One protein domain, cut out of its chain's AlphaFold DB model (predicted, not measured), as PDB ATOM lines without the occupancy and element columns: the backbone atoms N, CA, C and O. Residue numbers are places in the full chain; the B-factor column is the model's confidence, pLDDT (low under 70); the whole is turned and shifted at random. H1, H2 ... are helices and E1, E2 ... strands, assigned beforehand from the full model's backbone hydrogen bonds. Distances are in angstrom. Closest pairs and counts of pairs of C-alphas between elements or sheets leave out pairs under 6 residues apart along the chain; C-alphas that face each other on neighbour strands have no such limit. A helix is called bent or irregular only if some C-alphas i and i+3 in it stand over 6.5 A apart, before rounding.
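Overview. This is residues 113 to 259 of the 400 residues of an uncharacterized protein of Verrucomicrobia bacterium (UniProt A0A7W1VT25). The model has two lobes set along its longest axis: one holds the small sheet E1 E2 E3, with H7 slanting over one of its faces, H4 beside H7, and H3 packed by its residues 133 to 141 on the sheet, mostly at the edge strand E3; the other is the strand hairpin E4 and E5, with H1, H2 and H9 round it. Residues 178 to 183, in the loop between H6 and H7, stick out as a free arm. The printed part has 147 residues with nine named helices and five named strands, in the order H1 H2 H3 H4 H5 E1 H6 H7 E2 E3 E4 E5 H8 H9, and its class is mixed, helices and strands. Both sheets, E1 E2 E3 in that order and E4 E5, are antiparallel. The whole is compact, with a radius of gyration of the C-alphas of 16.8 A, and spans 48 by 39 by 28 A.

Along the chain. Find C-alpha 113 at (8.337, -43.345, 15.384); from there H1, residues 113 to 119, runs 10.0 A. Next come H2, residues 123 to 126, then H3, residues 130 to 141, 16.3 A long, and H4, residues 144 to 156, 19.0 A. H5 is residues 159 to 162, E1 residues 168 to 170, and H6 residues 174 to 177. Look for C-alpha 191 at (18.798, -9.110, 7.184), where H7, residues 191 to 205, begins its 20.9 A. E2, residues 208 to 212, spans 11.0 A and E3, residues 215 to 218, 9.4 A. E4, residues 222 to 226, spans 12.4 A and E5, residues 229 to 233, 13.4 A. After H8, residues 242 to 245, H9, residues 248 to 257, runs 14.1 A to C-alpha 257 at (17.864, -52.921, 15.792). H2 and H6 are only just irregular: C-alphas 123 and 126 are 6.6 A apart, and C-alphas 174 and 177 are 7.0 A apart.

Arrangement. Begin at the inner strand E2. With E1 it runs antiparallel, and N 169 and O 211 are within hydrogen-bond range at 2.9 A. E2 and E3 form a hairpin, with N 217 and O 210 at 2.9 A. H3 and H7 on one face of this sheet make two layers, a layer of helices and a layer of strands. H7 has a height over the sheet of 9.2 A and runs slantwise to the strands, at 55 degrees to E2 on the local plane; its closest C-alphas to E2 are Cys 203 and Gly 210, 6.3 A. H3 comes closest to E3 at the C-alphas of Glu 137 and Leu 218, 6.3 A. With its residues 149 to 153 alone, H4 only just touches H7, with 3 pairs of C-alphas within 8 A, the closest those of Ile 153 and Phe 199, 7.6 A; they run opposite ways at a shallow tilt of 5 degrees. H5 only grazes the sheet with residues 159 to 162. Move on to the hairpin E4 and E5, where N 224 and O 231 are 2.8 A apart. The closest C-alphas of H2 and E4 are Tyr 123 and Thr 222, 5.7 A, and H1 and E4 are near each other. H9 comes closest to E5 at the C-alphas of Gly 229 and Met 255, 7.9 A, and H2 and H9 only just touch, with 3 pairs within 8 A, the closest those of Trp 126 and Lys 250, 7.2 A. H8 and H9 meet only through their link. H6 is closest to E5 at the C-alphas of Glu 176 and Val 233, 7.9 A. In H1, H3, H4, H7 and H9 every O i to N i+4 pair is within hydrogen-bond range; H2, H5, H6 and H8 are too short for such a pair.

Size, cuts and confidence. Look for the two C-alphas farthest apart, those of Ser 155 and Gly 259, at 51.2 A. The printed part has no cut from 113 to 259. The link H6 to H7, with 13 residues between them, is long, and E5 to H8, with 8, is short. Mean pLDDT of the printed part is 86.1; it is under 70 at residues 129, 174 to 175, 179 and 259.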
ATOM      1  N   MET A 113       9.040 -43.785  14.174       89.25
ATOM      2  CA  MET A 113       8.337 -43.345  15.384       89.25
ATOM      3  C   MET A 113       9.106 -42.243  16.119       89.25
ATOM      4  O   MET A 113       8.510 -41.254  16.536       89.25
ATOM      5  N   HIS A 114      10.425 -42.394  16.249       87.06
ATOM      6  CA  HIS A 114      11.266 -41.380  16.874       87.06
ATOM      7  C   HIS A 114      11.264 -40.054  16.099       87.06
ATOM      8  O   HIS A 114      11.147 -38.998  16.715       87.06
ATOM      9  N   GLU A 115      11.337 -40.080  14.770       89.50
ATOM     10  CA  GLU A 115      11.277 -38.867  13.949       89.50
ATOM     11  C   GLU A 115       9.948 -38.124  14.104       89.50
ATOM     12  O   GLU A 115       9.938 -36.896  14.135       89.50
ATOM     13  N   HIS A 116       8.830 -38.840  14.266       88.56
ATOM     14  CA  HIS A 116       7.537 -38.221  14.585       88.56
ATOM     15  C   HIS A 116       7.535 -37.537  15.948       88.56
ATOM     16  O   HIS A 116       6.973 -36.448  16.083       88.56
ATOM     17  N   ASP A 117       8.153 -38.157  16.954       84.06
ATOM     18  CA  ASP A 117       8.318 -37.536  18.268       84.06
ATOM     19  C   ASP A 117       9.154 -36.252  18.144       84.06
ATOM     20  O   ASP A 117       8.728 -35.197  18.613       84.06
ATOM     21  N   VAL A 118      10.283 -36.305  17.429       82.69
ATOM     22  CA  VAL A 118      11.163 -35.150  17.169       82.69
ATOM     23  C   VAL A 118      10.440 -34.046  16.396       82.69
ATOM     24  O   VAL A 118      10.523 -32.879  16.772       82.69
ATOM     25  N   GLN A 119       9.680 -34.386  15.353       81.38
ATOM     26  CA  GLN A 119       8.897 -33.421  14.579       81.38
ATOM     27  C   GLN A 119       7.898 -32.655  15.458       81.38
ATOM     28  O   GLN A 119       7.641 -31.482  15.199       81.38
ATOM     29  N   LYS A 120       7.366 -33.307  16.496       76.75
ATOM     30  CA  LYS A 120       6.438 -32.725  17.476       76.75
ATOM     31  C   LYS A 120       7.144 -32.078  18.677       76.75
ATOM     32  O   LYS A 120       6.471 -31.744  19.645       76.75
ATOM     33  N   GLY A 121       8.477 -31.973  18.670       71.62
ATOM     34  CA  GLY A 121       9.263 -31.433  19.789       71.62
ATOM     35  C   GLY A 121       9.325 -32.339  21.028       71.62
ATOM     36  O   GLY A 121       9.734 -31.902  22.102       71.62
ATOM     37  N   LYS A 122       8.926 -33.612  20.919       75.88
ATOM     38  CA  LYS A 122       8.863 -34.568  22.037       75.88
ATOM     39  C   LYS A 122      10.193 -35.296  22.239       75.88
ATOM     40  O   LYS A 122      10.332 -36.480  21.933       75.88
ATOM     41  N   TYR A 123      11.173 -34.607  22.813       75.56
ATOM     42  CA  TYR A 123      12.493 -35.191  23.102       75.56
ATOM     43  C   TYR A 123      12.540 -36.010  24.406       75.56
ATOM     44  O   TYR A 123      13.407 -36.867  24.579       75.56
ATOM     45  N   ASP A 124      11.541 -35.850  25.278       74.50
ATOM     46  CA  ASP A 124      11.482 -36.460  26.618       74.50
ATOM     47  C   ASP A 124      11.355 -37.990  26.622       74.50
ATOM     48  O   ASP A 124      11.489 -38.652  27.653       74.50
ATOM     49  N   SER A 125      11.129 -38.602  25.460       77.94
ATOM     50  CA  SER A 125      10.984 -40.054  25.351       77.94
ATOM     51  C   SER A 125      12.268 -40.824  25.716       77.94
ATOM     52  O   SER A 125      12.212 -42.038  25.942       77.94
ATOM     53  N   TRP A 126      13.403 -40.122  25.800       80.31
ATOM     54  CA  TRP A 126      14.717 -40.644  26.184       80.31
ATOM     55  C   TRP A 126      15.108 -40.321  27.626       80.31
ATOM     56  O   TRP A 126      16.046 -40.931  28.144       80.31
ATOM     57  N   THR A 127      14.377 -39.428  28.295       79.62
ATOM     58  CA  THR A 127      14.673 -38.985  29.659       79.62
ATOM     59  C   THR A 127      13.768 -39.685  30.675       79.62
ATOM     60  O   THR A 127      12.647 -40.124  30.389       79.62
ATOM     61  N   ARG A 128      14.280 -39.891  31.888       77.81
ATOM     62  CA  ARG A 128      13.525 -40.480  33.007       77.81
ATOM     63  C   ARG A 128      12.885 -39.428  33.914       77.81
ATOM     64  O   ARG A 128      11.885 -39.734  34.553       77.81
ATOM     65  N   SER A 129      13.437 -38.216  33.960       68.56
ATOM     66  CA  SER A 129      13.032 -37.164  34.897       68.56
ATOM     67  C   SER A 129      12.489 -35.935  34.164       68.56
ATOM     68  O   SER A 129      13.220 -34.975  33.937       68.56
ATOM     69  N   SER A 130      11.198 -35.948  33.805       71.06
ATOM     70  CA  SER A 130      10.537 -34.779  33.191       71.06
ATOM     71  C   SER A 130      10.491 -33.580  34.144       71.06
ATOM     72  O   SER A 130      10.688 -32.449  33.729       71.06
ATOM     73  N   LYS A 131      10.357 -33.833  35.453       77.38
ATOM     74  CA  LYS A 131      10.157 -32.796  36.479       77.38
ATOM     75  C   LYS A 131      11.265 -31.742  36.548       77.38
ATOM     76  O   LYS A 131      10.993 -30.612  36.936       77.38
ATOM     77  N   ARG A 132      12.512 -32.104  36.220       74.50
ATOM     78  CA  ARG A 132      13.618 -31.132  36.160       74.50
ATOM     79  C   ARG A 132      13.461 -30.192  34.967       74.50
ATOM     80  O   ARG A 132      13.680 -28.998  35.122       74.50
ATOM     81  N   PHE A 133      13.052 -30.725  33.818       80.25
ATOM     82  CA  PHE A 133      12.755 -29.920  32.636       80.25
ATOM     83  C   PHE A 133      11.569 -29.002  32.899       80.25
ATOM     84  O   PHE A 133      11.695 -27.809  32.674       80.25
ATOM     85  N   ASP A 134      10.492 -29.521  33.490       83.50
ATOM     86  CA  ASP A 134       9.302 -28.727  33.819       83.50
ATOM     87  C   ASP A 134       9.636 -27.547  34.758       83.50
ATOM     88  O   ASP A 134       9.031 -26.480  34.674       83.50
ATOM     89  N   ALA A 135      10.593 -27.726  35.678       87.00
ATOM     90  CA  ALA A 135      11.035 -26.669  36.586       87.00
ATOM     91  C   ALA A 135      11.823 -25.568  35.858       87.00
ATOM     92  O   ALA A 135      11.521 -24.390  36.039       87.00
ATOM     93  N   TYR A 136      12.788 -25.944  35.012       87.69
ATOM     94  CA  TYR A 136      13.555 -24.986  34.208       87.69
ATOM     95  C   TYR A 136      12.697 -24.295  33.146       87.69
ATOM     96  O   TYR A 136      12.823 -23.094  32.944       87.69
ATOM     97  N   GLU A 137      11.771 -25.017  32.519       88.69
ATOM     98  CA  GLU A 137      10.821 -24.459  31.557       88.69
ATOM     99  C   GLU A 137       9.951 -23.386  32.220       88.69
ATOM    100  O   GLU A 137       9.823 -22.281  31.700       88.69
ATOM    101  N   LYS A 138       9.448 -23.641  33.437       90.50
ATOM    102  CA  LYS A 138       8.750 -22.617  34.232       90.50
ATOM    103  C   LYS A 138       9.638 -21.430  34.583       90.50
ATOM    104  O   LYS A 138       9.135 -20.311  34.621       90.50
ATOM    105  N   GLN A 139      10.914 -21.652  34.886       91.06
ATOM    106  CA  GLN A 139      11.841 -20.565  35.189       91.06
ATOM    107  C   GLN A 139      12.045 -19.666  33.963       91.06
ATOM    108  O   GLN A 139      11.881 -18.458  34.074       91.06
ATOM    109  N   ILE A 140      12.307 -20.263  32.800       91.38
ATOM    110  CA  ILE A 140      12.526 -19.561  31.529       91.38
ATOM    111  C   ILE A 140      11.273 -18.811  31.072       91.38
ATOM    112  O   ILE A 140      11.360 -17.648  30.691       91.38
ATOM    113  N   LEU A 141      10.086 -19.417  31.177       90.12
ATOM    114  CA  LEU A 141       8.818 -18.740  30.865       90.12
ATOM    115  C   LEU A 141       8.592 -17.487  31.732       90.12
ATOM    116  O   LEU A 141       7.968 -16.507  31.310       90.12
ATOM    117  N   ASN A 142       9.106 -17.508  32.959       92.00
ATOM    118  CA  ASN A 142       8.984 -16.406  33.901       92.00
ATOM    119  C   ASN A 142      10.176 -15.440  33.884       92.00
ATOM    120  O   ASN A 142      10.148 -14.474  34.642       92.00
ATOM    121  N   ASP A 143      11.174 -15.652  33.022       94.19
ATOM    122  CA  ASP A 143      12.356 -14.797  32.943       94.19
ATOM    123  C   ASP A 143      12.019 -13.463  32.241       94.19
ATOM    124  O   ASP A 143      11.675 -13.457  31.052       94.19
ATOM    125  N   PRO A 144      12.083 -12.315  32.945       95.06
ATOM    126  CA  PRO A 144      11.823 -11.016  32.337       95.06
ATOM    127  C   PRO A 144      12.906 -10.608  31.329       95.06
ATOM    128  O   PRO A 144      12.580  -9.930  30.356       95.06
ATOM    129  N   HIS A 145      14.157 -11.039  31.514       96.00
ATOM    130  CA  HIS A 145      15.250 -10.702  30.604       96.00
ATOM    131  C   HIS A 145      15.068 -11.378  29.252       96.00
ATOM    132  O   HIS A 145      15.292 -10.749  28.225       96.00
ATOM    133  N   LEU A 146      14.598 -12.628  29.231       96.00
ATOM    134  CA  LEU A 146      14.282 -13.311  27.978       96.00
ATOM    135  C   LEU A 146      13.255 -12.520  27.168       96.00
ATOM    136  O   LEU A 146      13.450 -12.306  25.973       96.00
ATOM    137  N   ARG A 147      12.179 -12.058  27.817       95.56
ATOM    138  CA  ARG A 147      11.130 -11.275  27.147       95.56
ATOM    139  C   ARG A 147      11.667  -9.950  26.627       95.56
ATOM    140  O   ARG A 147      11.387  -9.596  25.491       95.56
ATOM    141  N   GLU A 148      12.452  -9.243  27.435       97.19
ATOM    142  CA  GLU A 148      13.066  -7.975  27.036       97.19
ATOM    143  C   GLU A 148      13.957  -8.142  25.795       97.19
ATOM    144  O   GLU A 148      13.827  -7.396  24.827       97.19
ATOM    145  N   GLU A 149      14.835  -9.146  25.795       97.62
ATOM    146  CA  GLU A 149      15.728  -9.423  24.668       97.62
ATOM    147  C   GLU A 149      14.949  -9.893  23.428       97.62
ATOM    148  O   GLU A 149      15.282  -9.515  22.306       97.62
ATOM    149  N   TRP A 150      13.866 -10.654  23.615       97.44
ATOM    150  CA  TRP A 150      12.991 -11.063  22.519       97.44
ATOM    151  C   TRP A 150      12.264  -9.877  21.870       97.44
ATOM    152  O   TRP A 150      12.218  -9.782  20.642       97.44
ATOM    153  N   GLU A 151      11.756  -8.927  22.661       97.50
ATOM    154  CA  GLU A 151      11.170  -7.688  22.130       97.50
ATOM    155  C   GLU A 151      12.200  -6.847  21.364       97.50
ATOM    156  O   GLU A 151      11.879  -6.292  20.312       97.50
ATOM    157  N   LYS A 152      13.459  -6.802  21.825       97.69
ATOM    158  CA  LYS A 152      14.543  -6.136  21.081       97.69
ATOM    159  C   LYS A 152      14.731  -6.766  19.703       97.69
ATOM    160  O   LYS A 152      14.789  -6.029  18.721       97.69
ATOM    161  N   ILE A 153      14.745  -8.096  19.601       97.44
ATOM    162  CA  ILE A 153      14.838  -8.791  18.305       97.44
ATOM    163  C   ILE A 153      13.638  -8.441  17.417       97.44
ATOM    164  O   ILE A 153      13.827  -8.031  16.273       97.44
ATOM    165  N   LYS A 154      12.408  -8.523  17.940       97.50
ATOM    166  CA  LYS A 154      11.191  -8.181  17.181       97.50
ATOM    167  C   LYS A 154      11.137  -6.718  16.732       97.50
ATOM    168  O   LYS A 154      10.519  -6.421  15.717       97.50
ATOM    169  N   SER A 155      11.779  -5.806  17.463       97.31
ATOM    170  CA  SER A 155      11.855  -4.391  17.076       97.31
ATOM    171  C   SER A 155      12.773  -4.134  15.876       97.31
ATOM    172  O   SER A 155      12.602  -3.130  15.190       97.31
ATOM    173  N   GLN A 156      13.735  -5.027  15.630       97.19
ATOM    174  CA  GLN A 156      14.722  -4.906  14.555       97.19
ATOM    175  C   GLN A 156      14.351  -5.752  13.332       97.19
ATOM    176  O   GLN A 156      14.680  -5.384  12.211       97.19
ATOM    177  N   PHE A 157      13.645  -6.869  13.536       96.88
ATOM    178  CA  PHE A 157      13.376  -7.854  12.491       96.88
ATOM    179  C   PHE A 157      11.893  -8.200  12.393       96.88
ATOM    180  O   PHE A 157      11.216  -8.423  13.398       96.88
ATOM    181  N   ASN A 158      11.400  -8.371  11.163       95.25
ATOM    182  CA  ASN A 158      10.102  -8.998  10.932       95.25
ATOM    183  C   ASN A 158      10.219 -10.521  11.113       95.25
ATOM    184  O   ASN A 158      10.409 -11.270  10.156       95.25
ATOM    185  N   VAL A 159      10.110 -10.970  12.365       94.94
ATOM    186  CA  VAL A 159      10.342 -12.368  12.760       94.94
ATOM    187  C   VAL A 159       9.421 -13.375  12.065       94.94
ATOM    188  O   VAL A 159       9.765 -14.553  11.965       94.94
ATOM    189  N   ASP A 160       8.266 -12.936  11.562       92.94
ATOM    190  CA  ASP A 160       7.312 -13.809  10.878       92.94
ATOM    191  C   ASP A 160       7.823 -14.290   9.515       92.94
ATOM    192  O   ASP A 160       7.427 -15.368   9.071       92.94
ATOM    193  N   LEU A 161       8.759 -13.559   8.893       93.75
ATOM    194  CA  LEU A 161       9.408 -13.968   7.642       93.75
ATOM    195  C   LEU A 161      10.269 -15.225   7.810       93.75
ATOM    196  O   LEU A 161      10.407 -16.004   6.870       93.75
ATOM    197  N   TYR A 162      10.817 -15.444   9.006       92.88
ATOM    198  CA  TYR A 162      11.783 -16.515   9.270       92.88
ATOM    199  C   TYR A 162      11.148 -17.764   9.899       92.88
ATOM    200  O   TYR A 162      11.832 -18.758  10.171       92.88
ATOM    201  N   ARG A 163       9.832 -17.739  10.161       89.81
ATOM    202  CA  ARG A 163       9.103 -18.876  10.738       89.81
ATOM    203  C   ARG A 163       9.010 -20.014   9.733       89.81
ATOM    204  O   ARG A 163       8.710 -19.832   8.557       89.81
ATOM    205  N   ASN A 164       9.185 -21.237  10.220       84.38
ATOM    206  CA  ASN A 164       8.890 -22.409   9.403       84.38
ATOM    207  C   ASN A 164       7.360 -22.586   9.213       84.38
ATOM    208  O   ASN A 164       6.568 -21.954   9.915       84.38
ATOM    209  N   PRO A 165       6.903 -23.506   8.337       81.38
ATOM    210  CA  PRO A 165       5.470 -23.728   8.099       81.38
ATOM    211  C   PRO A 165       4.646 -24.192   9.311       81.38
ATOM    212  O   PRO A 165       3.426 -24.274   9.210       81.38
ATOM    213  N   VAL A 166       5.290 -24.552  10.431       80.06
ATOM    214  CA  VAL A 166       4.614 -24.887  11.695       80.06
ATOM    215  C   VAL A 166       4.674 -23.738  12.712       80.06
ATOM    216  O   VAL A 166       4.305 -23.938  13.859       80.06
ATOM    217  N   GLY A 167       5.126 -22.544  12.309       87.00
ATOM    218  CA  GLY A 167       5.147 -21.331  13.136       87.00
ATOM    219  C   GLY A 167       6.355 -21.194  14.069       87.00
ATOM    220  O   GLY A 167       6.427 -20.242  14.849       87.00
ATOM    221  N   ILE A 168       7.320 -22.114  13.987       89.62
ATOM    222  CA  ILE A 168       8.466 -22.179  14.900       89.62
ATOM    223  C   ILE A 168       9.698 -21.532  14.259       89.62
ATOM    224  O   ILE A 168      10.090 -21.898  13.147       89.62
ATOM    225  N   LEU A 169      10.353 -20.644  15.007       92.38
ATOM    226  CA  LEU A 169      11.706 -20.153  14.743       92.38
ATOM    227  C   LEU A 169      12.710 -21.087  15.408       92.38
ATOM    228  O   LEU A 169      12.581 -21.383  16.594       92.38
ATOM    229  N   ARG A 170      13.697 -21.573  14.655       89.31
ATOM    230  CA  ARG A 170      14.716 -22.505  15.159       89.31
ATOM    231  C   ARG A 170      16.086 -21.863  15.064       89.31
ATOM    232  O   ARG A 170      16.396 -21.269  14.036       89.31
ATOM    233  N   ARG A 171      16.895 -22.029  16.111       89.69
ATOM    234  CA  ARG A 171      18.306 -21.646  16.052       89.69
ATOM    235  C   ARG A 171      19.077 -22.547  15.097       89.69
ATOM    236  O   ARG A 171      18.662 -23.680  14.818       89.69
ATOM    237  N   TYR A 172      20.242 -22.083  14.674       84.75
ATOM    238  CA  TYR A 172      21.203 -22.963  14.040       84.75
ATOM    239  C   TYR A 172      21.787 -23.974  15.035       84.75
ATOM    240  O   TYR A 172      22.034 -23.685  16.205       84.75
ATOM    241  N   VAL A 173      21.986 -25.200  14.544       76.62
ATOM    242  CA  VAL A 173      22.551 -26.333  15.303       76.62
ATOM    243  C   VAL A 173      23.907 -26.783  14.746       76.62
ATOM    244  O   VAL A 173      24.440 -27.813  15.153       76.62
ATOM    245  N   TYR A 174      24.485 -26.028  13.803       66.81
ATOM    246  CA  TYR A 174      25.747 -26.374  13.138       66.81
ATOM    247  C   TYR A 174      26.925 -26.490  14.123       66.81
ATOM    248  O   TYR A 174      27.813 -27.321  13.934       66.81
ATOM    249  N   SER A 175      26.893 -25.725  15.219       65.81
ATOM    250  CA  SER A 175      27.911 -25.725  16.276       65.81
ATOM    251  C   SER A 175      27.917 -26.994  17.144       65.81
ATOM    252  O   SER A 175      28.933 -27.291  17.771       65.81
ATOM    253  N   GLU A 176      26.851 -27.807  17.143       72.19
ATOM    254  CA  GLU A 176      26.680 -28.917  18.100       72.19
ATOM    255  C   GLU A 176      27.693 -30.063  17.943       72.19
ATOM    256  O   GLU A 176      27.878 -30.855  18.868       72.19
ATOM    257  N   ARG A 177      28.369 -30.171  16.791       70.00
ATOM    258  CA  ARG A 177      29.437 -31.167  16.567       70.00
ATOM    259  C   ARG A 177      30.847 -30.603  16.581       70.00
ATOM    260  O   ARG A 177      31.791 -31.367  16.416       70.00
ATOM    261  N   ASN A 178      30.980 -29.290  16.755       71.00
ATOM    262  CA  ASN A 178      32.255 -28.582  16.768       71.00
ATOM    263  C   ASN A 178      33.161 -28.856  15.542       71.00
ATOM    264  O   ASN A 178      34.383 -28.777  15.640       71.00
ATOM    265  N   PHE A 179      32.572 -29.175  14.383       67.75
ATOM    266  CA  PHE A 179      33.294 -29.274  13.112       67.75
ATOM    267  C   PHE A 179      33.076 -27.983  12.335       67.75
ATOM    268  O   PHE A 179      32.041 -27.803  11.699       67.75
ATOM    269  N   LYS A 180      34.045 -27.081  12.435       79.62
ATOM    270  CA  LYS A 180      34.048 -25.791  11.749       79.62
ATOM    271  C   LYS A 180      34.942 -25.937  10.523       79.62
ATOM    272  O   LYS A 180      36.147 -26.122  10.681       79.62
ATOM    273  N   GLY A 181      34.332 -26.006   9.341       73.19
ATOM    274  CA  GLY A 181      35.056 -26.074   8.070       73.19
ATOM    275  C   GLY A 181      35.683 -24.731   7.701       73.19
ATOM    276  O   GLY A 181      35.452 -23.727   8.374       73.19
ATOM    277  N   ASP A 182      36.443 -24.708   6.606       79.44
ATOM    278  CA  ASP A 182      37.027 -23.473   6.056       79.44
ATOM    279  C   ASP A 182      35.946 -22.479   5.575       79.44
ATOM    280  O   ASP A 182      36.211 -21.293   5.408       79.44
ATOM    281  N   ASP A 183      34.717 -22.958   5.377       76.19
ATOM    282  CA  ASP A 183      33.510 -22.202   5.042       76.19
ATOM    283  C   ASP A 183      32.702 -21.752   6.274       76.19
ATOM    284  O   ASP A 183      31.580 -21.267   6.135       76.19
ATOM    285  N   TRP A 184      33.252 -21.876   7.486       77.12
ATOM    286  CA  TRP A 184      32.642 -21.342   8.703       77.12
ATOM    287  C   TRP A 184      33.063 -19.883   8.928       77.12
ATOM    288  O   TRP A 184      33.964 -19.591   9.717       77.12
ATOM    289  N   TYR A 185      32.422 -18.965   8.204       79.62
ATOM    290  CA  TYR A 185      32.639 -17.520   8.302       79.62
ATOM    291  C   TYR A 185      31.399 -16.800   8.845       79.62
ATOM    292  O   TYR A 185      30.273 -17.257   8.683       79.62
ATOM    293  N   PHE A 186      31.630 -15.668   9.512       85.38
ATOM    294  CA  PHE A 186      30.574 -14.775   9.978       85.38
ATOM    295  C   PHE A 186      29.961 -14.026   8.792       85.38
ATOM    296  O   PHE A 186      30.689 -13.401   8.020       85.38
ATOM    297  N   THR A 187      28.634 -14.075   8.674       82.25
ATOM    298  CA  THR A 187      27.867 -13.338   7.663       82.25
ATOM    299  C   THR A 187      26.892 -12.389   8.334       82.25
ATOM    300  O   THR A 187      26.066 -12.809   9.141       82.25
ATOM    301  N   PHE A 188      26.965 -11.111   7.974       92.44
ATOM    302  CA  PHE A 188      26.070 -10.073   8.494       92.44
ATOM    303  C   PHE A 188      25.690  -9.071   7.398       92.44
ATOM    304  O   PHE A 188      25.422  -7.901   7.662       92.44
ATOM    305  N   ASP A 189      25.736  -9.539   6.151       90.88
ATOM    306  CA  ASP A 189      25.623  -8.698   4.959       90.88
ATOM    307  C   ASP A 189      24.162  -8.433   4.568       90.88
ATOM    308  O   ASP A 189      23.874  -7.482   3.839       90.88
ATOM    309  N   ASP A 190      23.237  -9.260   5.055       93.06
ATOM    310  CA  ASP A 190      21.805  -9.178   4.791       93.06
ATOM    311  C   ASP A 190      20.978  -9.448   6.060       93.06
ATOM    312  O   ASP A 190      21.463 -10.040   7.030       93.06
ATOM    313  N   ASP A 191      19.713  -9.015   6.040       93.19
ATOM    314  CA  ASP A 191      18.798  -9.110   7.184       93.19
ATOM    315  C   ASP A 191      18.550 -10.556   7.638       93.19
ATOM    316  O   ASP A 191      18.352 -10.789   8.828       93.19
ATOM    317  N   GLU A 192      18.536 -11.534   6.725       92.44
ATOM    318  CA  GLU A 192      18.322 -12.942   7.072       92.44
ATOM    319  C   GLU A 192      19.537 -13.502   7.815       92.44
ATOM    320  O   GLU A 192      19.389 -14.058   8.909       92.44
ATOM    321  N   SER A 193      20.736 -13.292   7.273       91.56
ATOM    322  CA  SER A 193      21.989 -13.690   7.920       91.56
ATOM    323  C   SER A 193      22.145 -13.028   9.294       91.56
ATOM    324  O   SER A 193      22.381 -13.709  10.295       91.56
ATOM    325  N   ALA A 194      21.921 -11.712   9.374       94.12
ATOM    326  CA  ALA A 194      21.988 -10.958  10.624       94.12
ATOM    327  C   ALA A 194      20.961 -11.445  11.658       94.12
ATOM    328  O   ALA A 194      21.299 -11.636  12.833       94.12
ATOM    329  N   PHE A 195      19.717 -11.696  11.228       95.19
ATOM    330  CA  PHE A 195      18.673 -12.243  12.088       95.19
ATOM    331  C   PHE A 195      19.088 -13.594  12.669       95.19
ATOM    332  O   PHE A 195      18.990 -13.784  13.881       95.19
ATOM    333  N   TYR A 196      19.554 -14.534  11.843       92.75
ATOM    334  CA  TYR A 196      19.888 -15.874  12.321       92.75
ATOM    335  C   TYR A 196      21.108 -15.898  13.248       92.75
ATOM    336  O   TYR A 196      21.101 -16.676  14.207       92.75
ATOM    337  N   GLU A 197      22.109 -15.045  13.024       92.69
ATOM    338  CA  GLU A 197      23.240 -14.879  13.946       92.69
ATOM    339  C   GLU A 197      22.773 -14.352  15.312       92.69
ATOM    340  O   GLU A 197      23.073 -14.937  16.358       92.69
ATOM    341  N   ILE A 198      21.962 -13.290  15.328       95.50
ATOM    342  CA  ILE A 198      21.416 -12.719  16.568       95.50
ATOM    343  C   ILE A 198      20.496 -13.720  17.272       95.50
ATOM    344  O   ILE A 198      20.628 -13.954  18.474       95.50
ATOM    345  N   PHE A 199      19.572 -14.334  16.534       95.94
ATOM    346  CA  PHE A 199      18.593 -15.266  17.080       95.94
ATOM    347  C   PHE A 199      19.254 -16.535  17.625       95.94
ATOM    348  O   PHE A 199      18.855 -17.034  18.678       95.94
ATOM    349  N   THR A 200      20.297 -17.040  16.959       93.94
ATOM    350  CA  THR A 200      21.060 -18.192  17.454       93.94
ATOM    351  C   THR A 200      21.762 -17.853  18.765       93.94
ATOM    352  O   THR A 200      21.591 -18.599  19.729       93.94
ATOM    353  N   ASN A 201      22.440 -16.705  18.854       93.75
ATOM    354  CA  ASN A 201      23.070 -16.246  20.097       93.75
ATOM    355  C   ASN A 201      22.050 -16.026  21.228       93.75
ATOM    356  O   ASN A 201      22.295 -16.407  22.373       93.75
ATOM    357  N   PHE A 202      20.880 -15.458  20.915       96.19
ATOM    358  CA  PHE A 202      19.766 -15.337  21.858       96.19
ATOM    359  C   PHE A 202      19.338 -16.706  22.390       96.19
ATOM    360  O   PHE A 202      19.250 -16.900  23.602       96.19
ATOM    361  N   CYS A 203      19.120 -17.685  21.509       94.62
ATOM    362  CA  CYS A 203      18.748 -19.021  21.944       94.62
ATOM    363  C   CYS A 203      19.855 -19.700  22.760       94.62
ATOM    364  O   CYS A 203      19.549 -20.315  23.773       94.62
ATOM    365  N   GLU A 204      21.123 -19.589  22.369       91.94
ATOM    366  CA  GLU A 204      22.243 -20.175  23.117       91.94
ATOM    367  C   GLU A 204      22.372 -19.576  24.523       91.94
ATOM    368  O   GLU A 204      22.570 -20.317  25.486       91.94
ATOM    369  N   ARG A 205      22.164 -18.262  24.670       93.25
ATOM    370  CA  ARG A 205      22.197 -17.566  25.965       93.25
ATOM    371  C   ARG A 205      21.152 -18.080  26.960       93.25
ATOM    372  O   ARG A 205      21.426 -18.093  28.157       93.25
ATOM    373  N   PHE A 206      19.971 -18.461  26.479       93.75
ATOM    374  CA  PHE A 206      18.845 -18.908  27.309       93.75
ATOM    375  C   PHE A 206      18.602 -20.427  27.232       93.75
ATOM    376  O   PHE A 206      17.533 -20.896  27.620       93.75
ATOM    377  N   ASP A 207      19.565 -21.198  26.707       92.12
ATOM    378  CA  ASP A 207      19.450 -22.642  26.464       92.12
ATOM    379  C   ASP A 207      18.168 -23.032  25.693       92.12
ATOM    380  O   ASP A 207      17.483 -24.007  26.009       92.12
ATOM    381  N   LEU A 208      17.809 -22.272  24.661       91.75
ATOM    382  CA  LEU A 208      16.620 -22.504  23.845       91.75
ATOM    383  C   LEU A 208      16.940 -23.330  22.597       91.75
ATOM    384  O   LEU A 208      18.001 -23.249  21.973       91.75
ATOM    385  N   TRP A 209      15.965 -24.130  22.196       88.94
ATOM    386  CA  TRP A 209      15.894 -24.743  20.878       88.94
ATOM    387  C   TRP A 209      15.276 -23.795  19.837       88.94
ATOM    388  O   TRP A 209      15.580 -23.892  18.646       88.94
ATOM    389  N   GLY A 210      14.416 -22.872  20.275       92.69
ATOM    390  CA  GLY A 210      13.743 -21.923  19.394       92.69
ATOM    391  C   GLY A 210      12.614 -21.154  20.077       92.69
ATOM    392  O   GLY A 210      12.498 -21.169  21.301       92.69
ATOM    393  N   MET A 211      11.761 -20.526  19.266       94.38
ATOM    394  CA  MET A 211      10.576 -19.771  19.696       94.38
ATOM    395  C   MET A 211       9.337 -20.209  18.901       94.38
ATOM    396  O   MET A 211       9.372 -20.271  17.669       94.38
ATOM    397  N   GLU A 212       8.224 -20.470  19.585       92.38
ATOM    398  CA  GLU A 212       6.896 -20.681  18.991       92.38
ATOM    399  C   GLU A 212       5.983 -19.510  19.372       92.38
ATOM    400  O   GLU A 212       5.509 -19.409  20.503       92.38
ATOM    401  N   GLY A 213       5.767 -18.576  18.441       91.38
ATOM    402  CA  GLY A 213       5.167 -17.281  18.777       91.38
ATOM    403  C   GLY A 213       5.990 -16.555  19.849       91.38
ATOM    404  O   GLY A 213       7.166 -16.274  19.626       91.38
ATOM    405  N   GLU A 214       5.364 -16.304  20.999       92.25
ATOM    406  CA  GLU A 214       5.966 -15.719  22.210       92.25
ATOM    407  C   GLU A 214       6.470 -16.774  23.212       92.25
ATOM    408  O   GLU A 214       6.944 -16.440  24.295       92.25
ATOM    409  N   THR A 215       6.337 -18.061  22.884       92.44
ATOM    410  CA  THR A 215       6.672 -19.158  23.795       92.44
ATOM    411  C   THR A 215       8.108 -19.627  23.547       92.44
ATOM    412  O   THR A 215       8.384 -20.168  22.468       92.44
ATOM    413  N   PRO A 216       9.032 -19.470  24.514       93.12
ATOM    414  CA  PRO A 216      10.364 -20.047  24.417       93.12
ATOM    415  C   PRO A 216      10.309 -21.571  24.464       93.12
ATOM    416  O   PRO A 216       9.653 -22.166  25.318       93.12
ATOM    417  N   LEU A 217      11.035 -22.208  23.549       90.62
ATOM    418  CA  LEU A 217      11.167 -23.657  23.491       90.62
ATOM    419  C   LEU A 217      12.509 -24.047  24.096       90.62
ATOM    420  O   LEU A 217      13.548 -23.873  23.463       90.62
ATOM    421  N   LEU A 218      12.490 -24.585  25.313       90.25
ATOM    422  CA  LEU A 218      13.691 -25.020  26.022       90.25
ATOM    423  C   LEU A 218      14.422 -26.139  25.258       90.25
ATOM    424  O   LEU A 218      13.807 -27.117  24.815       90.25
ATOM    425  N   LEU A 219      15.745 -26.024  25.126       88.00
ATOM    426  CA  LEU A 219      16.594 -27.081  24.587       88.00
ATOM    427  C   LEU A 219      16.637 -28.237  25.578       88.00
ATOM    428  O   LEU A 219      17.279 -28.149  26.610       88.00
ATOM    429  N   LYS A 220      15.973 -29.344  25.263       87.06
ATOM    430  CA  LYS A 220      15.959 -30.541  26.114       87.06
ATOM    431  C   LYS A 220      17.137 -31.460  25.798       87.06
ATOM    432  O   LYS A 220      17.768 -31.342  24.750       87.06
ATOM    433  N   LEU A 221      17.396 -32.433  26.675       86.81
ATOM    434  CA  LEU A 221      18.283 -33.548  26.337       86.81
ATOM    435  C   LEU A 221      17.744 -34.252  25.090       86.81
ATOM    436  O   LEU A 221      16.614 -34.748  25.094       86.81
ATOM    437  N   THR A 222      18.558 -34.322  24.040       84.56
ATOM    438  CA  THR A 222      18.179 -34.971  22.783       84.56
ATOM    439  C   THR A 222      19.059 -36.178  22.499       84.56
ATOM    440  O   THR A 222      20.231 -36.234  22.868       84.56
ATOM    441  N   VAL A 223      18.466 -37.178  21.851       86.00
ATOM    442  CA  VAL A 223      19.172 -38.332  21.296       86.00
ATOM    443  C   VAL A 223      18.893 -38.321  19.805       86.00
ATOM    444  O   VAL A 223      17.803 -38.690  19.378       86.00
ATOM    445  N   ASN A 224      19.870 -37.871  19.029       86.19
ATOM    446  CA  ASN A 224      19.793 -37.799  17.580       86.19
ATOM    447  C   ASN A 224      20.298 -39.111  16.986       86.19
ATOM    448  O   ASN A 224      21.455 -39.491  17.186       86.19
ATOM    449  N   ILE A 225      19.425 -39.801  16.258       86.94
ATOM    450  CA  ILE A 225      19.766 -41.025  15.531       86.94
ATOM    451  C   ILE A 225      20.431 -40.628  14.221       86.94
ATOM    452  O   ILE A 225      19.919 -39.794  13.482       86.94
ATOM    453  N   LEU A 226      21.581 -41.227  13.940       85.19
ATOM    454  CA  LEU A 226      22.361 -40.980  12.739       85.19
ATOM    455  C   LEU A 226      22.539 -42.285  11.975       85.19
ATOM    456  O   LEU A 226      22.525 -43.359  12.584       85.19
ATOM    457  N   PRO A 227      22.843 -42.222  10.671       82.19
ATOM    458  CA  PRO A 227      23.084 -43.430   9.897       82.19
ATOM    459  C   PRO A 227      24.197 -44.297  10.504       82.19
ATOM    460  O   PRO A 227      24.122 -45.520  10.473       82.19
ATOM    461  N   VAL A 228      25.225 -43.665  11.081       81.88
ATOM    462  CA  VAL A 228      26.430 -44.322  11.618       81.88
ATOM    463  C   VAL A 228      26.487 -44.380  13.148       81.88
ATOM    464  O   VAL A 228      27.493 -44.825  13.691       81.88
ATOM    465  N   GLY A 229      25.451 -43.940  13.864       83.94
ATOM    466  CA  GLY A 229      25.488 -43.925  15.327       83.94
ATOM    467  C   GLY A 229      24.426 -43.040  15.965       83.94
ATOM    468  O   GLY A 229      23.357 -42.831  15.405       83.94
ATOM    469  N   PHE A 230      24.732 -42.515  17.147       85.88
ATOM    470  CA  PHE A 230      23.863 -41.599  17.880       85.88
ATOM    471  C   PHE A 230      24.676 -40.420  18.389       85.88
ATOM    472  O   PHE A 230      25.861 -40.558  18.687       85.88
ATOM    473  N   MET A 231      24.016 -39.280  18.532       87.19
ATOM    474  CA  MET A 231      24.558 -38.112  19.208       87.19
ATOM    475  C   MET A 231      23.618 -37.746  20.349       87.19
ATOM    476  O   MET A 231      22.422 -37.578  20.125       87.19
ATOM    477  N   ILE A 232      24.151 -37.662  21.567       87.38
ATOM    478  CA  ILE A 232      23.393 -37.220  22.737       87.38
ATOM    479  C   ILE A 232      23.809 -35.786  23.027       87.38
ATOM    480  O   ILE A 232      24.991 -35.538  23.263       87.38
ATOM    481  N   VAL A 233      22.851 -34.864  23.009       86.62
ATOM    482  CA  VAL A 233      23.077 -33.468  23.397       86.62
ATOM    483  C   VAL A 233      22.528 -33.276  24.800       86.62
ATOM    484  O   VAL A 233      21.368 -33.595  25.070       86.62
ATOM    485  N   ILE A 234      23.379 -32.779  25.692       87.50
ATOM    486  CA  ILE A 234      23.042 -32.462  27.077       87.50
ATOM    487  C   ILE A 234      23.141 -30.937  27.210       87.50
ATOM    488  O   ILE A 234      24.238 -30.405  27.041       87.50
ATOM    489  N   PRO A 235      22.029 -30.237  27.474       87.81
ATOM    490  CA  PRO A 235      22.026 -28.789  27.666       87.81
ATOM    491  C   PRO A 235      22.848 -28.353  28.883       87.81
ATOM    492  O   PRO A 235      22.958 -29.102  29.857       87.81
ATOM    493  N   THR A 236      23.377 -27.127  28.863       87.00
ATOM    494  CA  THR A 236      24.324 -26.659  29.891       87.00
ATOM    495  C   THR A 236      23.680 -26.435  31.260       87.00
ATOM    496  O   THR A 236      24.306 -26.700  32.286       87.00
ATOM    497  N   TYR A 237      22.395 -26.071  31.295       86.62
ATOM    498  CA  TYR A 237      21.617 -25.941  32.533       86.62
ATOM    499  C   TYR A 237      21.366 -27.276  33.265       86.62
ATOM    500  O   TYR A 237      20.836 -27.300  34.384       86.62
ATOM    501  N   MET A 238      21.716 -28.413  32.649       84.31
ATOM    502  CA  MET A 238      21.470 -29.748  33.184       84.31
ATOM    503  C   MET A 238      22.762 -30.434  33.646       84.31
ATOM    504  O   MET A 238      23.641 -30.757  32.854       84.31
ATOM    505  N   SER A 239      22.809 -30.821  34.923       82.62
ATOM    506  CA  SER A 239      23.752 -31.846  35.388       82.62
ATOM    507  C   SER A 239      23.219 -33.235  35.034       82.62
ATOM    508  O   SER A 239      22.163 -33.634  35.533       82.62
ATOM    509  N   LEU A 240      23.956 -33.989  34.214       82.56
ATOM    510  CA  LEU A 240      23.575 -35.344  33.819       82.56
ATOM    511  C   LEU A 240      24.046 -36.394  34.836       82.56
ATOM    512  O   LEU A 240      25.244 -36.568  35.047       82.56
ATOM    513  N   ASP A 241      23.119 -37.199  35.352       82.56
ATOM    514  CA  ASP A 241      23.427 -38.534  35.860       82.56
ATOM    515  C   ASP A 241      23.038 -39.574  34.807       82.56
ATOM    516  O   ASP A 241      21.860 -39.884  34.614       82.56
ATOM    517  N   GLY A 242      24.035 -40.143  34.125       74.50
ATOM    518  CA  GLY A 242      23.789 -41.093  33.044       74.50
ATOM    519  C   GLY A 242      22.893 -42.259  33.474       74.50
ATOM    520  O   GLY A 242      21.989 -42.635  32.733       74.50
ATOM    521  N   GLY A 243      23.077 -42.816  34.673       76.12
ATOM    522  CA  GLY A 243      22.314 -43.977  35.137       76.12
ATOM    523  C   GLY A 243      20.859 -43.657  35.489       76.12
ATOM    524  O   GLY A 243      19.979 -44.507  35.301       76.12
ATOM    525  N   ARG A 244      20.596 -42.448  35.996       75.69
ATOM    526  CA  ARG A 244      19.273 -42.030  36.482       75.69
ATOM    527  C   ARG A 244      18.461 -41.242  35.468       75.69
ATOM    528  O   ARG A 244      17.245 -41.407  35.460       75.69
ATOM    529  N   ASP A 245      19.099 -40.455  34.613       81.31
ATOM    530  CA  ASP A 245      18.409 -39.481  33.767       81.31
ATOM    531  C   ASP A 245      18.120 -40.014  32.358       81.31
ATOM    532  O   ASP A 245      17.115 -39.625  31.762       81.31
ATOM    533  N   ILE A 246      18.916 -40.965  31.849       85.38
ATOM    534  CA  ILE A 246      18.774 -41.515  30.490       85.38
ATOM    535  C   ILE A 246      18.104 -42.895  30.504       85.38
ATOM    536  O   ILE A 246      18.437 -43.798  31.279       85.38
ATOM    537  N   ARG A 247      17.172 -43.113  29.572       86.44
ATOM    538  CA  ARG A 247      16.581 -44.428  29.287       86.44
ATOM    539  C   ARG A 247      17.504 -45.272  28.400       86.44
ATOM    540  O   ARG A 247      17.152 -45.602  27.269       86.44
ATOM    541  N   TRP A 248      18.649 -45.706  28.936       85.12
ATOM    542  CA  TRP A 248      19.637 -46.516  28.197       85.12
ATOM    543  C   TRP A 248      19.062 -47.769  27.543       85.12
ATOM    544  O   TRP A 248      19.502 -48.152  26.467       85.12
ATOM    545  N   LYS A 249      18.056 -48.402  28.158       84.00
ATOM    546  CA  LYS A 249      17.380 -49.565  27.567       84.00
ATOM    547  C   LYS A 249      16.795 -49.236  26.188       84.00
ATOM    548  O   LYS A 249      17.009 -50.004  25.259       84.00
ATOM    549  N   LYS A 250      16.144 -48.077  26.048       82.19
ATOM    550  CA  LYS A 250      15.550 -47.631  24.784       82.19
ATOM    551  C   LYS A 250      16.637 -47.356  23.741       82.19
ATOM    552  O   LYS A 250      16.505 -47.778  22.601       82.19
ATOM    553  N   ILE A 251      17.736 -46.706  24.140       82.75
ATOM    554  CA  ILE A 251      18.888 -46.453  23.251       82.75
ATOM    555  C   ILE A 251      19.481 -47.782  22.765       82.75
ATOM    556  O   ILE A 251      19.673 -47.975  21.568       82.75
ATOM    557  N   THR A 252      19.690 -48.733  23.677       83.25
ATOM    558  CA  THR A 252      20.212 -50.069  23.360       83.25
ATOM    559  C   THR A 252      19.274 -50.865  22.454       83.25
ATOM    560  O   THR A 252      19.758 -51.600  21.597       83.25
ATOM    561  N   GLU A 253      17.952 -50.745  22.613       81.38
ATOM    562  CA  GLU A 253      16.965 -51.372  21.722       81.38
ATOM    563  C   GLU A 253      17.104 -50.847  20.293       81.38
ATOM    564  O   GLU A 253      17.198 -51.644  19.360       81.38
ATOM    565  N   VAL A 254      17.215 -49.525  20.123       78.62
ATOM    566  CA  VAL A 254      17.438 -48.935  18.799       78.62
ATOM    567  C   VAL A 254      18.795 -49.360  18.245       78.62
ATOM    568  O   VAL A 254      18.857 -49.858  17.130       78.62
ATOM    569  N   MET A 255      19.874 -49.255  19.023       80.25
ATOM    570  CA  MET A 255      21.209 -49.703  18.604       80.25
ATOM    571  C   MET A 255      21.222 -51.170  18.163       80.25
ATOM    572  O   MET A 255      21.817 -51.507  17.143       80.25
ATOM    573  N   SER A 256      20.549 -52.042  18.914       78.94
ATOM    574  CA  SER A 256      20.454 -53.464  18.578       78.94
ATOM    575  C   SER A 256      19.684 -53.665  17.272       78.94
ATOM    576  O   SER A 256      20.102 -54.462  16.438       78.94
ATOM    577  N   ALA A 257      18.600 -52.910  17.055       76.44
ATOM    578  CA  ALA A 257      17.864 -52.921  15.792       76.44
ATOM    579  C   ALA A 257      18.727 -52.447  14.606       76.44
ATOM    580  O   ALA A 257      18.553 -52.937  13.493       76.44
ATOM    581  N   LEU A 258      19.690 -51.551  14.848       72.19
ATOM    582  CA  LEU A 258      20.679 -51.091  13.866       72.19
ATOM    583  C   LEU A 258      21.814 -52.085  13.596       72.19
ATOM    584  O   LEU A 258      22.723 -51.771  12.831       72.19
ATOM    585  N   GLY A 259      21.778 -53.265  14.216       69.75
ATOM    586  CA  GLY A 259      22.814 -54.281  14.054       69.75
ATOM    587  C   GLY A 259      24.080 -53.995  14.858       69.75
ATOM    588  O   GLY A 259      25.110 -54.615  14.603       69.75
TER     589      GLY A 259